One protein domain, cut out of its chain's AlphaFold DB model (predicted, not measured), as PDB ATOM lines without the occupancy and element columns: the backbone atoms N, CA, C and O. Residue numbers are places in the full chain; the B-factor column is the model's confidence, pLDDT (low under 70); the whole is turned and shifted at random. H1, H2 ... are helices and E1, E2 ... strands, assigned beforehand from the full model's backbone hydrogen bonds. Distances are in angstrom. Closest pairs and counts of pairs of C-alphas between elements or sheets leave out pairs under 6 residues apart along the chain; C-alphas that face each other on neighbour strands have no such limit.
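Overview. This is residues 126 to 151 and 173 to 227 of the 227 residues of the protein "Phage major capsid protein" of Cereibacter sphaeroides (UniProt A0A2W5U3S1). A two-stranded antiparallel ribbon, E1 and E2, makes one end of a rod; from it residues 179 to 189 run out to small H2 at the other end, where the chain folds back as long helix H3. Short H1 sits beside the later part of H3. The 81 printed residues have three named helices and two named strands, H1 E1 E2 H2 H3, class mixed. It is only just loose, close to extended: radius of gyration of the C-alphas 17.5 A, spans 62 by 27 by 21 A.

Arrangement. H1, residues 131 to 134, only just touches residues 216 to 219 of H3, residues 198 to 221, with 3 pairs of C-alphas within 8 A; the closest, Met 131 and Ala 216, are 6.1 A apart. E1, residues 144 to 150, and E2, residues 173 to 178, are antiparallel at 157 degrees, with N 147 and O 175 2.8 A apart, within hydrogen-bond range. H2, residues 190 to 195, and H3 only just touch, only at the corner, with 3 such pairs; the closest C-alphas, Leu 193 and Ala 199, are 6.6 A apart. Every O i to N i+4 pair is within range in H2 and H3; H1 is too short for one.

Along the chain. H1 begins at C-alpha 131 (61.062, 222.085, 326.736). H3, 34.9 A long, ends at C-alpha 221 (67.502, 213.938, 320.991).

Size, cuts and confidence. Residues 152 to 172 are not printed, a gap of 6.5 A between C-alphas 151 and 173. The link E2 to H2 is long. Residues 224 to 227 have pLDDT under 70.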
ATOM      1  N   LEU A 126      59.280 212.372 339.505       75.19
ATOM      2  CA  LEU A 126      59.833 212.349 338.156       75.19
ATOM      3  C   LEU A 126      60.126 213.775 337.680       75.19
ATOM      4  O   LEU A 126      59.220 214.576 337.462       75.19
ATOM      5  N   GLU A 127      61.407 214.082 337.479       74.81
ATOM      6  CA  GLU A 127      61.836 215.330 336.851       74.81
ATOM      7  C   GLU A 127      61.990 215.120 335.339       74.81
ATOM      8  O   GLU A 127      62.730 214.245 334.881       74.81
ATOM      9  N   PHE A 128      61.280 215.916 334.539       81.06
ATOM     10  CA  PHE A 128      61.446 215.950 333.089       81.06
ATOM     11  C   PHE A 128      61.568 217.393 332.597       81.06
ATOM     12  O   PHE A 128      61.074 218.335 333.216       81.06
ATOM     13  N   SER A 129      62.274 217.572 331.481       80.94
ATOM     14  CA  SER A 129      62.630 218.900 330.982       80.94
ATOM     15  C   SER A 129      61.399 219.677 330.487       80.94
ATOM     16  O   SER A 129      60.654 219.150 329.655       80.94
ATOM     17  N   PRO A 130      61.200 220.947 330.893       83.62
ATOM     18  CA  PRO A 130      60.063 221.764 330.469       83.62
ATOM     19  C   PRO A 130      60.258 222.352 329.056       83.62
ATOM     20  O   PRO A 130      59.935 223.509 328.803       83.62
ATOM     21  N   MET A 131      60.776 221.582 328.093       87.31
ATOM     22  CA  MET A 131      61.062 222.085 326.736       87.31
ATOM     23  C   MET A 131      59.830 222.681 326.042       87.31
ATOM     24  O   MET A 131      59.937 223.651 325.293       87.31
ATOM     25  N   ARG A 132      58.634 222.171 326.345       87.56
ATOM     26  CA  ARG A 132      57.384 222.703 325.794       87.56
ATOM     27  C   ARG A 132      57.121 224.164 326.191       87.56
ATOM     28  O   ARG A 132      56.519 224.881 325.402       87.56
ATOM     29  N   SER A 133      57.565 224.622 327.367       87.75
ATOM     30  CA  SER A 133      57.326 226.009 327.805       87.75
ATOM     31  C   SER A 133      58.222 227.024 327.097       87.75
ATOM     32  O   SER A 133      57.891 228.205 327.055       87.75
ATOM     33  N   VAL A 134      59.359 226.577 326.560       89.38
ATOM     34  CA  VAL A 134      60.286 227.420 325.788       89.38
ATOM     35  C   VAL A 134      60.067 227.300 324.277       89.38
ATOM     36  O   VAL A 134      60.502 228.168 323.523       89.38
ATOM     37  N   ALA A 135      59.376 226.253 323.821       88.00
ATOM     38  CA  ALA A 135      59.047 226.037 322.417       88.00
ATOM     39  C   ALA A 135      57.772 226.785 321.982       88.00
ATOM     40  O   ALA A 135      56.844 227.007 322.760       88.00
ATOM     41  N   SER A 136      57.682 227.127 320.692       88.88
ATOM     42  CA  SER A 136      56.436 227.633 320.101       88.88
ATOM     43  C   SER A 136      55.514 226.465 319.752       88.88
ATOM     44  O   SER A 136      55.732 225.762 318.768       88.88
ATOM     45  N   VAL A 137      54.472 226.264 320.559       89.44
ATOM     46  CA  VAL A 137      53.463 225.221 320.331       89.44
ATOM     47  C   VAL A 137      52.350 225.763 319.433       89.44
ATOM     48  O   VAL A 137      51.806 226.838 319.682       89.44
ATOM     49  N   ARG A 138      51.989 225.009 318.390       87.81
ATOM     50  CA  ARG A 138      50.853 225.310 317.509       87.81
ATOM     51  C   ARG A 138      49.994 224.072 317.314       87.81
ATOM     52  O   ARG A 138      50.512 222.968 317.187       87.81
ATOM     53  N   THR A 139      48.686 224.270 317.252       90.75
ATOM     54  CA  THR A 139      47.729 223.220 316.900       90.75
ATOM     55  C   THR A 139      47.683 223.051 315.384       90.75
ATOM     56  O   THR A 139      47.572 224.041 314.661       90.75
ATOM     57  N   THR A 140      47.728 221.813 314.898       89.62
ATOM     58  CA  THR A 140      47.570 221.484 313.476       89.62
ATOM     59  C   THR A 140      46.624 220.300 313.321       89.62
ATOM     60  O   THR A 140      46.571 219.428 314.183       89.62
ATOM     61  N   THR A 141      45.871 220.282 312.226       90.94
ATOM     62  CA  THR A 141      45.024 219.152 311.814       90.94
ATOM     63  C   THR A 141      45.611 218.398 310.619       90.94
ATOM     64  O   THR A 141      45.096 217.350 310.239       90.94
ATOM     65  N   ALA A 142      46.680 218.926 310.018       90.44
ATOM     66  CA  ALA A 142      47.374 218.324 308.888       90.44
ATOM     67  C   ALA A 142      48.482 217.362 309.365       90.44
ATOM     68  O   ALA A 142      49.047 217.578 310.440       90.44
ATOM     69  N   PRO A 143      48.845 216.342 308.562       87.31
ATOM     70  CA  PRO A 143      49.894 215.377 308.911       87.31
ATOM     71  C   PRO A 143      51.302 215.992 308.976       87.31
ATOM     72  O   PRO A 143      52.212 215.395 309.549       87.31
ATOM     73  N   SER A 144      51.505 217.179 308.407       87.62
ATOM     74  CA  SER A 144      52.756 217.922 308.502       87.62
ATOM     75  C   SER A 144      52.525 219.428 308.415       87.62
ATOM     76  O   SER A 144      51.481 219.901 307.959       87.62
ATOM     77  N   VAL A 145      53.506 220.192 308.893       89.00
ATOM     78  CA  VAL A 145      53.532 221.653 308.813       89.00
ATOM     79  C   VAL A 145      54.794 222.078 308.076       89.00
ATOM     80  O   VAL A 145      55.906 221.781 308.509       89.00
ATOM     81  N   VAL A 146      54.622 222.789 306.962       89.44
ATOM     82  CA  VAL A 146      55.731 223.305 306.155       89.44
ATOM     83  C   VAL A 146      55.983 224.766 306.504       89.44
ATOM     84  O   VAL A 146      55.088 225.606 306.413       89.44
ATOM     85  N   TYR A 147      57.221 225.072 306.874       88.88
ATOM     86  CA  TYR A 147      57.685 226.423 307.142       88.88
ATOM     87  C   TYR A 147      58.555 226.908 305.983       88.88
ATOM     88  O   TYR A 147      59.593 226.298 305.710       88.88
ATOM     89  N   PRO A 148      58.180 228.003 305.301       89.38
ATOM     90  CA  PRO A 148      59.072 228.625 304.339       89.38
ATOM     91  C   PRO A 148      60.255 229.234 305.094       89.38
ATOM     92  O   PRO A 148      60.087 230.015 306.033       89.38
ATOM     93  N   THR A 149      61.464 228.870 304.690       86.31
ATOM     94  CA  THR A 149      62.703 229.416 305.238       86.31
ATOM     95  C   THR A 149      63.310 230.351 304.211       86.31
ATOM     96  O   THR A 149      63.443 229.992 303.044       86.31
ATOM     97  N   ARG A 150      63.714 231.546 304.625       82.69
ATOM     98  CA  ARG A 150      64.552 232.392 303.777       82.69
ATOM     99  C   ARG A 150      65.997 231.913 303.904       82.69
ATOM    100  O   ARG A 150      66.448 231.679 305.023       82.69
ATOM    101  N   GLY A 151      66.665 231.736 302.771       75.00
ATOM    102  CA  GLY A 151      68.100 231.492 302.710       75.00
ATOM    103  C   GLY A 151      68.896 232.766 302.989       75.00
ATOM    104  O   GLY A 151      68.414 233.660 303.691       75.00
ATOM    105  N   GLY A 173      63.873 228.391 300.814       87.50
ATOM    106  CA  GLY A 173      63.756 226.978 301.130       87.50
ATOM    107  C   GLY A 173      62.435 226.681 301.830       87.50
ATOM    108  O   GLY A 173      61.644 227.575 302.145       87.50
ATOM    109  N   GLN A 174      62.205 225.403 302.090       88.75
ATOM    110  CA  GLN A 174      61.077 224.934 302.879       88.75
ATOM    111  C   GLN A 174      61.579 223.888 303.866       88.75
ATOM    112  O   GLN A 174      62.391 223.033 303.511       88.75
ATOM    113  N   ARG A 175      61.103 223.958 305.108       88.25
ATOM    114  CA  ARG A 175      61.362 222.949 306.130       88.25
ATOM    115  C   ARG A 175      60.043 222.368 306.600       88.25
ATOM    116  O   ARG A 175      59.190 223.084 307.114       88.25
ATOM    117  N   GLU A 176      59.886 221.071 306.400       88.75
ATOM    118  CA  GLU A 176      58.705 220.331 306.823       88.75
ATOM    119  C   GLU A 176      58.922 219.734 308.214       88.75
ATOM    120  O   GLU A 176      59.979 219.177 308.512       88.75
ATOM    121  N   ILE A 177      57.907 219.859 309.065       87.62
ATOM    122  CA  ILE A 177      57.818 219.193 310.361       87.62
ATOM    123  C   ILE A 177      56.665 218.195 310.270       87.62
ATOM    124  O   ILE A 177      55.504 218.593 310.177       87.62
ATOM    125  N   ALA A 178      56.985 216.902 310.270       87.38
ATOM    126  CA  ALA A 178      55.986 215.837 310.268       87.38
ATOM    127  C   ALA A 178      55.376 215.662 311.665       87.38
ATOM    128  O   ALA A 178      56.099 215.614 312.662       87.38
ATOM    129  N   VAL A 179      54.051 215.535 311.736       88.00
ATOM    130  CA  VAL A 179      53.331 215.235 312.978       88.00
ATOM    131  C   VAL A 179      53.402 213.731 313.226       88.00
ATOM    132  O   VAL A 179      53.110 212.929 312.337       88.00
ATOM    133  N   ARG A 180      53.810 213.340 314.433       87.19
ATOM    134  CA  ARG A 180      53.904 211.940 314.864       87.19
ATOM    135  C   ARG A 180      52.995 211.708 316.064       87.19
ATOM    136  O   ARG A 180      52.818 212.601 316.888       87.19
ATOM    137  N   GLU A 181      52.428 210.511 316.137       88.44
ATOM    138  CA  GLU A 181      51.569 210.087 317.240       88.44
ATOM    139  C   GLU A 181      52.394 209.368 318.312       88.44
ATOM    140  O   GLU A 181      53.285 208.577 318.003       88.44
ATOM    141  N   LEU A 182      52.077 209.647 319.575       89.44
ATOM    142  CA  LEU A 182      52.640 208.997 320.750       89.44
ATOM    143  C   LEU A 182      51.469 208.385 321.521       89.44
ATOM    144  O   LEU A 182      50.565 209.106 321.935       89.44
ATOM    145  N   GLY A 183      51.470 207.065 321.693       91.19
ATOM    146  CA  GLY A 183      50.368 206.340 322.320       91.19
ATOM    147  C   GLY A 183      50.868 205.254 323.264       91.19
ATOM    148  O   GLY A 183      51.885 204.612 323.011       91.19
ATOM    149  N   THR A 184      50.138 205.051 324.355       92.50
ATOM    150  CA  THR A 184      50.338 203.958 325.311       92.50
ATOM    151  C   THR A 184      48.992 203.601 325.947       92.50
ATOM    152  O   THR A 184      48.049 204.392 325.889       92.50
ATOM    153  N   HIS A 185      48.875 202.397 326.501       91.88
ATOM    154  CA  HIS A 185      47.657 201.901 327.138       91.88
ATOM    155  C   HIS A 185      47.998 201.077 328.381       91.88
ATOM    156  O   HIS A 185      49.063 200.465 328.460       91.88
ATOM    157  N   VAL A 186      47.080 201.081 329.347       92.94
ATOM    158  CA  VAL A 186      47.148 200.282 330.573       92.94
ATOM    159  C   VAL A 186      45.765 199.699 330.822       92.94
ATOM    160  O   VAL A 186      44.783 200.439 330.884       92.94
ATOM    161  N   ASP A 187      45.696 198.384 330.986       93.31
ATOM    162  CA  ASP A 187      44.449 197.690 331.285       93.31
ATOM    163  C   ASP A 187      44.206 197.657 332.799       93.31
ATOM    164  O   ASP A 187      45.048 197.198 333.573       93.31
ATOM    165  N   ILE A 188      43.030 198.120 333.231       89.25
ATOM    166  CA  ILE A 188      42.603 198.107 334.636       89.25
ATOM    167  C   ILE A 188      41.443 197.125 334.779       89.25
ATOM    168  O   ILE A 188      40.463 197.182 334.038       89.25
ATOM    169  N   SER A 189      41.533 196.204 335.741       92.88
ATOM    170  CA  SER A 189      40.444 195.251 335.973       92.88
ATOM    171  C   SER A 189      39.226 195.931 336.610       92.88
ATOM    172  O   SER A 189      39.363 196.726 337.537       92.88
ATOM    173  N   ASN A 190      38.018 195.546 336.186       92.38
ATOM    174  CA  ASN A 190      36.770 196.075 336.758       92.38
ATOM    175  C   ASN A 190      36.633 195.803 338.265       92.38
ATOM    176  O   ASN A 190      35.998 196.577 338.971       92.38
ATOM    177  N   ARG A 191      37.225 194.705 338.759       91.56
ATOM    178  CA  ARG A 191      37.256 194.395 340.196       91.56
ATOM    179  C   ARG A 191      38.137 195.384 340.952       91.56
ATOM    180  O   ARG A 191      37.682 195.963 341.924       91.56
ATOM    181  N   LEU A 192      39.343 195.645 340.444       87.88
ATOM    182  CA  LEU A 192      40.237 196.647 341.022       87.88
ATOM    183  C   LEU A 192      39.602 198.040 341.015       87.88
ATOM    184  O   LEU A 192      39.738 198.761 341.989       87.88
ATOM    185  N   LEU A 193      38.884 198.406 339.952       88.50
ATOM    186  CA  LEU A 193      38.207 199.701 339.888       88.50
ATOM    187  C   LEU A 193      37.066 199.823 340.911       88.50
ATOM    188  O   LEU A 193      36.839 200.902 341.451       88.50
ATOM    189  N   ALA A 194      36.360 198.722 341.185       88.12
ATOM    190  CA  ALA A 194      35.317 198.681 342.205       88.12
ATOM    191  C   ALA A 194      35.894 198.742 343.630       88.12
ATOM    192  O   ALA A 194      35.335 199.431 344.480       88.12
ATOM    193  N   ASP A 195      37.013 198.054 343.868       87.62
ATOM    194  CA  ASP A 195      37.652 197.970 345.185       87.62
ATOM    195  C   ASP A 195      38.530 199.202 345.492       87.62
ATOM    196  O   ASP A 195      38.680 199.589 346.649       87.62
ATOM    197  N   ALA A 196      39.096 199.838 344.461       85.94
ATOM    198  CA  ALA A 196      40.015 200.971 344.553       85.94
ATOM    199  C   ALA A 196      39.763 201.992 343.418       85.94
ATOM    200  O   ALA A 196      40.507 202.035 342.431       85.94
ATOM    201  N   PRO A 197      38.747 202.869 343.544       82.56
ATOM    202  CA  PRO A 197      38.419 203.861 342.512       82.56
ATOM    203  C   PRO A 197      39.550 204.873 342.246       82.56
ATOM    204  O   PRO A 197      39.611 205.485 341.180       82.56
ATOM    205  N   GLN A 198      40.486 205.042 343.185       86.12
ATOM    206  CA  GLN A 198      41.653 205.917 343.042       86.12
ATOM    207  C   GLN A 198      42.665 205.394 342.010       86.12
ATOM    208  O   GLN A 198      43.415 206.191 341.445       86.12
ATOM    209  N   ALA A 199      42.661 204.090 341.713       86.88
ATOM    210  CA  ALA A 199      43.607 203.470 340.786       86.88
ATOM    211  C   ALA A 199      43.516 204.058 339.368       86.88
ATOM    212  O   ALA A 199      44.535 204.247 338.711       86.88
ATOM    213  N   GLU A 200      42.314 204.410 338.900       89.38
ATOM    214  CA  GLU A 200      42.135 205.042 337.586       89.38
ATOM    215  C   GLU A 200      42.806 206.419 337.518       89.38
ATOM    216  O   GLU A 200      43.423 206.779 336.515       89.38
ATOM    217  N   THR A 201      42.688 207.197 338.594       90.12
ATOM    218  CA  THR A 201      43.281 208.536 338.657       90.12
ATOM    219  C   THR A 201      44.801 208.451 338.654       90.12
ATOM    220  O   THR A 201      45.436 209.215 337.931       90.12
ATOM    221  N   GLU A 202      45.362 207.480 339.373       89.62
ATOM    222  CA  GLU A 202      46.806 207.264 339.423       89.62
ATOM    223  C   GLU A 202      47.378 206.776 338.088       89.62
ATOM    224  O   GLU A 202      48.396 207.272 337.610       89.62
ATOM    225  N   VAL A 203      46.701 205.833 337.429       90.62
ATOM    226  CA  VAL A 203      47.125 205.383 336.097       90.62
ATOM    227  C   VAL A 203      47.087 206.552 335.112       90.62
ATOM    228  O   VAL A 203      48.005 206.714 334.310       90.62
ATOM    229  N   ARG A 204      46.072 207.420 335.195       90.88
ATOM    230  CA  ARG A 204      45.987 208.616 334.350       90.88
ATOM    231  C   ARG A 204      47.150 209.585 334.593       90.88
ATOM    232  O   ARG A 204      47.682 210.107 333.613       90.88
ATOM    233  N   SER A 205      47.546 209.837 335.843       90.44
ATOM    234  CA  SER A 205      48.701 210.700 336.133       90.44
ATOM    235  C   SER A 205      50.008 210.078 335.651       90.44
ATOM    236  O   SER A 205      50.767 210.754 334.963       90.44
ATOM    237  N   ALA A 206      50.223 208.784 335.898       90.06
ATOM    238  CA  ALA A 206      51.419 208.077 335.443       90.06
ATOM    239  C   ALA A 206      51.564 208.103 333.909       90.06
ATOM    240  O   ALA A 206      52.653 208.323 333.376       90.06
ATOM    241  N   LEU A 207      50.455 207.932 333.180       92.06
ATOM    242  CA  LEU A 207      50.438 208.046 331.721       92.06
ATOM    243  C   LEU A 207      50.768 209.468 331.245       92.06
ATOM    244  O   LEU A 207      51.532 209.635 330.295       92.06
ATOM    245  N   ALA A 208      50.225 210.497 331.903       90.12
ATOM    246  CA  ALA A 208      50.526 211.889 331.569       90.12
ATOM    247  C   ALA A 208      52.014 212.227 331.784       90.12
ATOM    248  O   ALA A 208      52.622 212.903 330.952       90.12
ATOM    249  N   GLU A 209      52.609 211.721 332.865       89.69
ATOM    250  CA  GLU A 209      54.034 211.882 333.166       89.69
ATOM    251  C   GLU A 209      54.925 211.172 332.137       89.69
ATOM    252  O   GLU A 209      55.911 211.750 331.669       89.69
ATOM    253  N   ASP A 210      54.568 209.952 331.716       90.75
ATOM    254  CA  ASP A 210      55.326 209.239 330.685       90.75
ATOM    255  C   ASP A 210      55.281 209.967 329.336       90.75
ATOM    256  O   ASP A 210      56.325 210.153 328.704       90.75
ATOM    257  N   PHE A 211      54.108 210.464 328.928       90.94
ATOM    258  CA  PHE A 211      53.982 211.270 327.715       90.94
ATOM    259  C   PHE A 211      54.833 212.541 327.776       90.94
ATOM    260  O   PHE A 211      55.568 212.823 326.828       90.94
ATOM    261  N   GLY A 212      54.801 213.270 328.898       90.00
ATOM    262  CA  GLY A 212      55.625 214.466 329.090       90.00
ATOM    263  C   GLY A 212      57.123 214.170 328.987       90.00
ATOM    264  O   GLY A 212      57.864 214.881 328.304       90.00
ATOM    265  N   ARG A 213      57.575 213.067 329.593       89.56
ATOM    266  CA  ARG A 213      58.974 212.627 329.537       89.56
ATOM    267  C   ARG A 213      59.403 212.210 328.132       89.56
ATOM    268  O   ARG A 213      60.478 212.603 327.678       89.56
ATOM    269  N   LYS A 214      58.601 211.390 327.448       90.38
ATOM    270  CA  LYS A 214      58.917 210.895 326.100       90.38
ATOM    271  C   LYS A 214      58.925 212.017 325.076       90.38
ATOM    272  O   LYS A 214      59.825 212.063 324.243       90.38
ATOM    273  N   GLU A 215      57.991 212.951 325.186       89.06
ATOM    274  CA  GLU A 215      57.990 214.141 324.350       89.06
ATOM    275  C   GLU A 215      59.240 215.001 324.582       89.06
ATOM    276  O   GLU A 215      59.895 215.407 323.622       89.06
ATOM    277  N   ALA A 216      59.611 215.253 325.841       89.50
ATOM    278  CA  ALA A 216      60.796 216.048 326.157       89.50
ATOM    279  C   ALA A 216      62.084 215.429 325.588       89.50
ATOM    280  O   ALA A 216      62.952 216.153 325.094       89.50
ATOM    281  N   LEU A 217      62.200 214.098 325.616       88.88
ATOM    282  CA  LEU A 217      63.310 213.384 324.985       88.88
ATOM    283  C   LEU A 217      63.293 213.523 323.460       88.88
ATOM    284  O   LEU A 217      64.346 213.792 322.882       88.88
ATOM    285  N   GLY A 218      62.124 213.405 322.827       88.56
ATOM    286  CA  GLY A 218      61.982 213.598 321.381       88.56
ATOM    287  C   GLY A 218      62.344 215.017 320.931       88.56
ATOM    288  O   GLY A 218      62.983 215.204 319.899       88.56
ATOM    289  N   PHE A 219      62.041 216.040 321.739       86.75
ATOM    290  CA  PHE A 219      62.471 217.408 321.434       86.75
ATOM    291  C   PHE A 219      63.990 217.592 321.450       86.75
ATOM    292  O   PHE A 219      64.505 218.395 320.672       86.75
ATOM    293  N   LEU A 220      64.701 216.903 322.347       87.25
ATOM    294  CA  LEU A 220      66.124 217.152 322.573       87.25
ATOM    295  C   LEU A 220      67.031 216.246 321.735       87.25
ATOM    296  O   LEU A 220      68.051 216.703 321.223       87.25
ATOM    297  N   PHE A 221      66.666 214.971 321.607       87.94
ATOM    298  CA  PHE A 221      67.502 213.938 320.991       87.94
ATOM    299  C   PHE A 221      66.872 213.301 319.753       87.94
ATOM    300  O   PHE A 221      67.390 212.297 319.266       87.94
ATOM    301  N   GLY A 222      65.778 213.872 319.248       82.44
ATOM    302  CA  GLY A 222      65.010 213.244 318.194       82.44
ATOM    303  C   GLY A 222      65.735 213.129 316.860       82.44
ATOM    304  O   GLY A 222      66.297 214.103 316.353       82.44
ATOM    305  N   ASP A 223      65.696 211.938 316.260       78.81
ATOM    306  CA  ASP A 223      66.378 211.637 314.990       78.81
ATOM    307  C   ASP A 223      65.513 211.906 313.742       78.81
ATOM    308  O   ASP A 223      65.963 211.758 312.602       78.81
ATOM    309  N   GLY A 224      64.254 212.302 313.951       68.75
ATOM    310  CA  GLY A 224      63.275 212.583 312.901       68.75
ATOM    311  C   GLY A 224      62.693 211.343 312.208       68.75
ATOM    312  O   GLY A 224      61.797 211.488 311.369       68.75
ATOM    313  N   ARG A 225      63.143 210.126 312.551       63.03
ATOM    314  CA  ARG A 225      62.566 208.868 312.058       63.03
ATOM    315  C   ARG A 225      61.467 208.351 312.975       63.03
ATOM    316  O   ARG A 225      60.383 208.111 312.454       63.03
ATOM    317  N   ASN A 226      61.723 208.200 314.279       56.28
ATOM    318  CA  ASN A 226      60.771 207.575 315.220       56.28
ATOM    319  C   ASN A 226      60.719 208.192 316.631       56.28
ATOM    320  O   ASN A 226      60.022 207.658 317.494       56.28
ATOM    321  N   GLY A 227      61.414 209.296 316.878       47.72
ATOM    322  CA  GLY A 227      61.432 209.940 318.187       47.72
ATOM    323  C   GLY A 227      62.659 210.787 318.313       47.72
ATOM    324  O   GLY A 227      63.758 210.234 318.099       47.72
TER     325      GLY A 227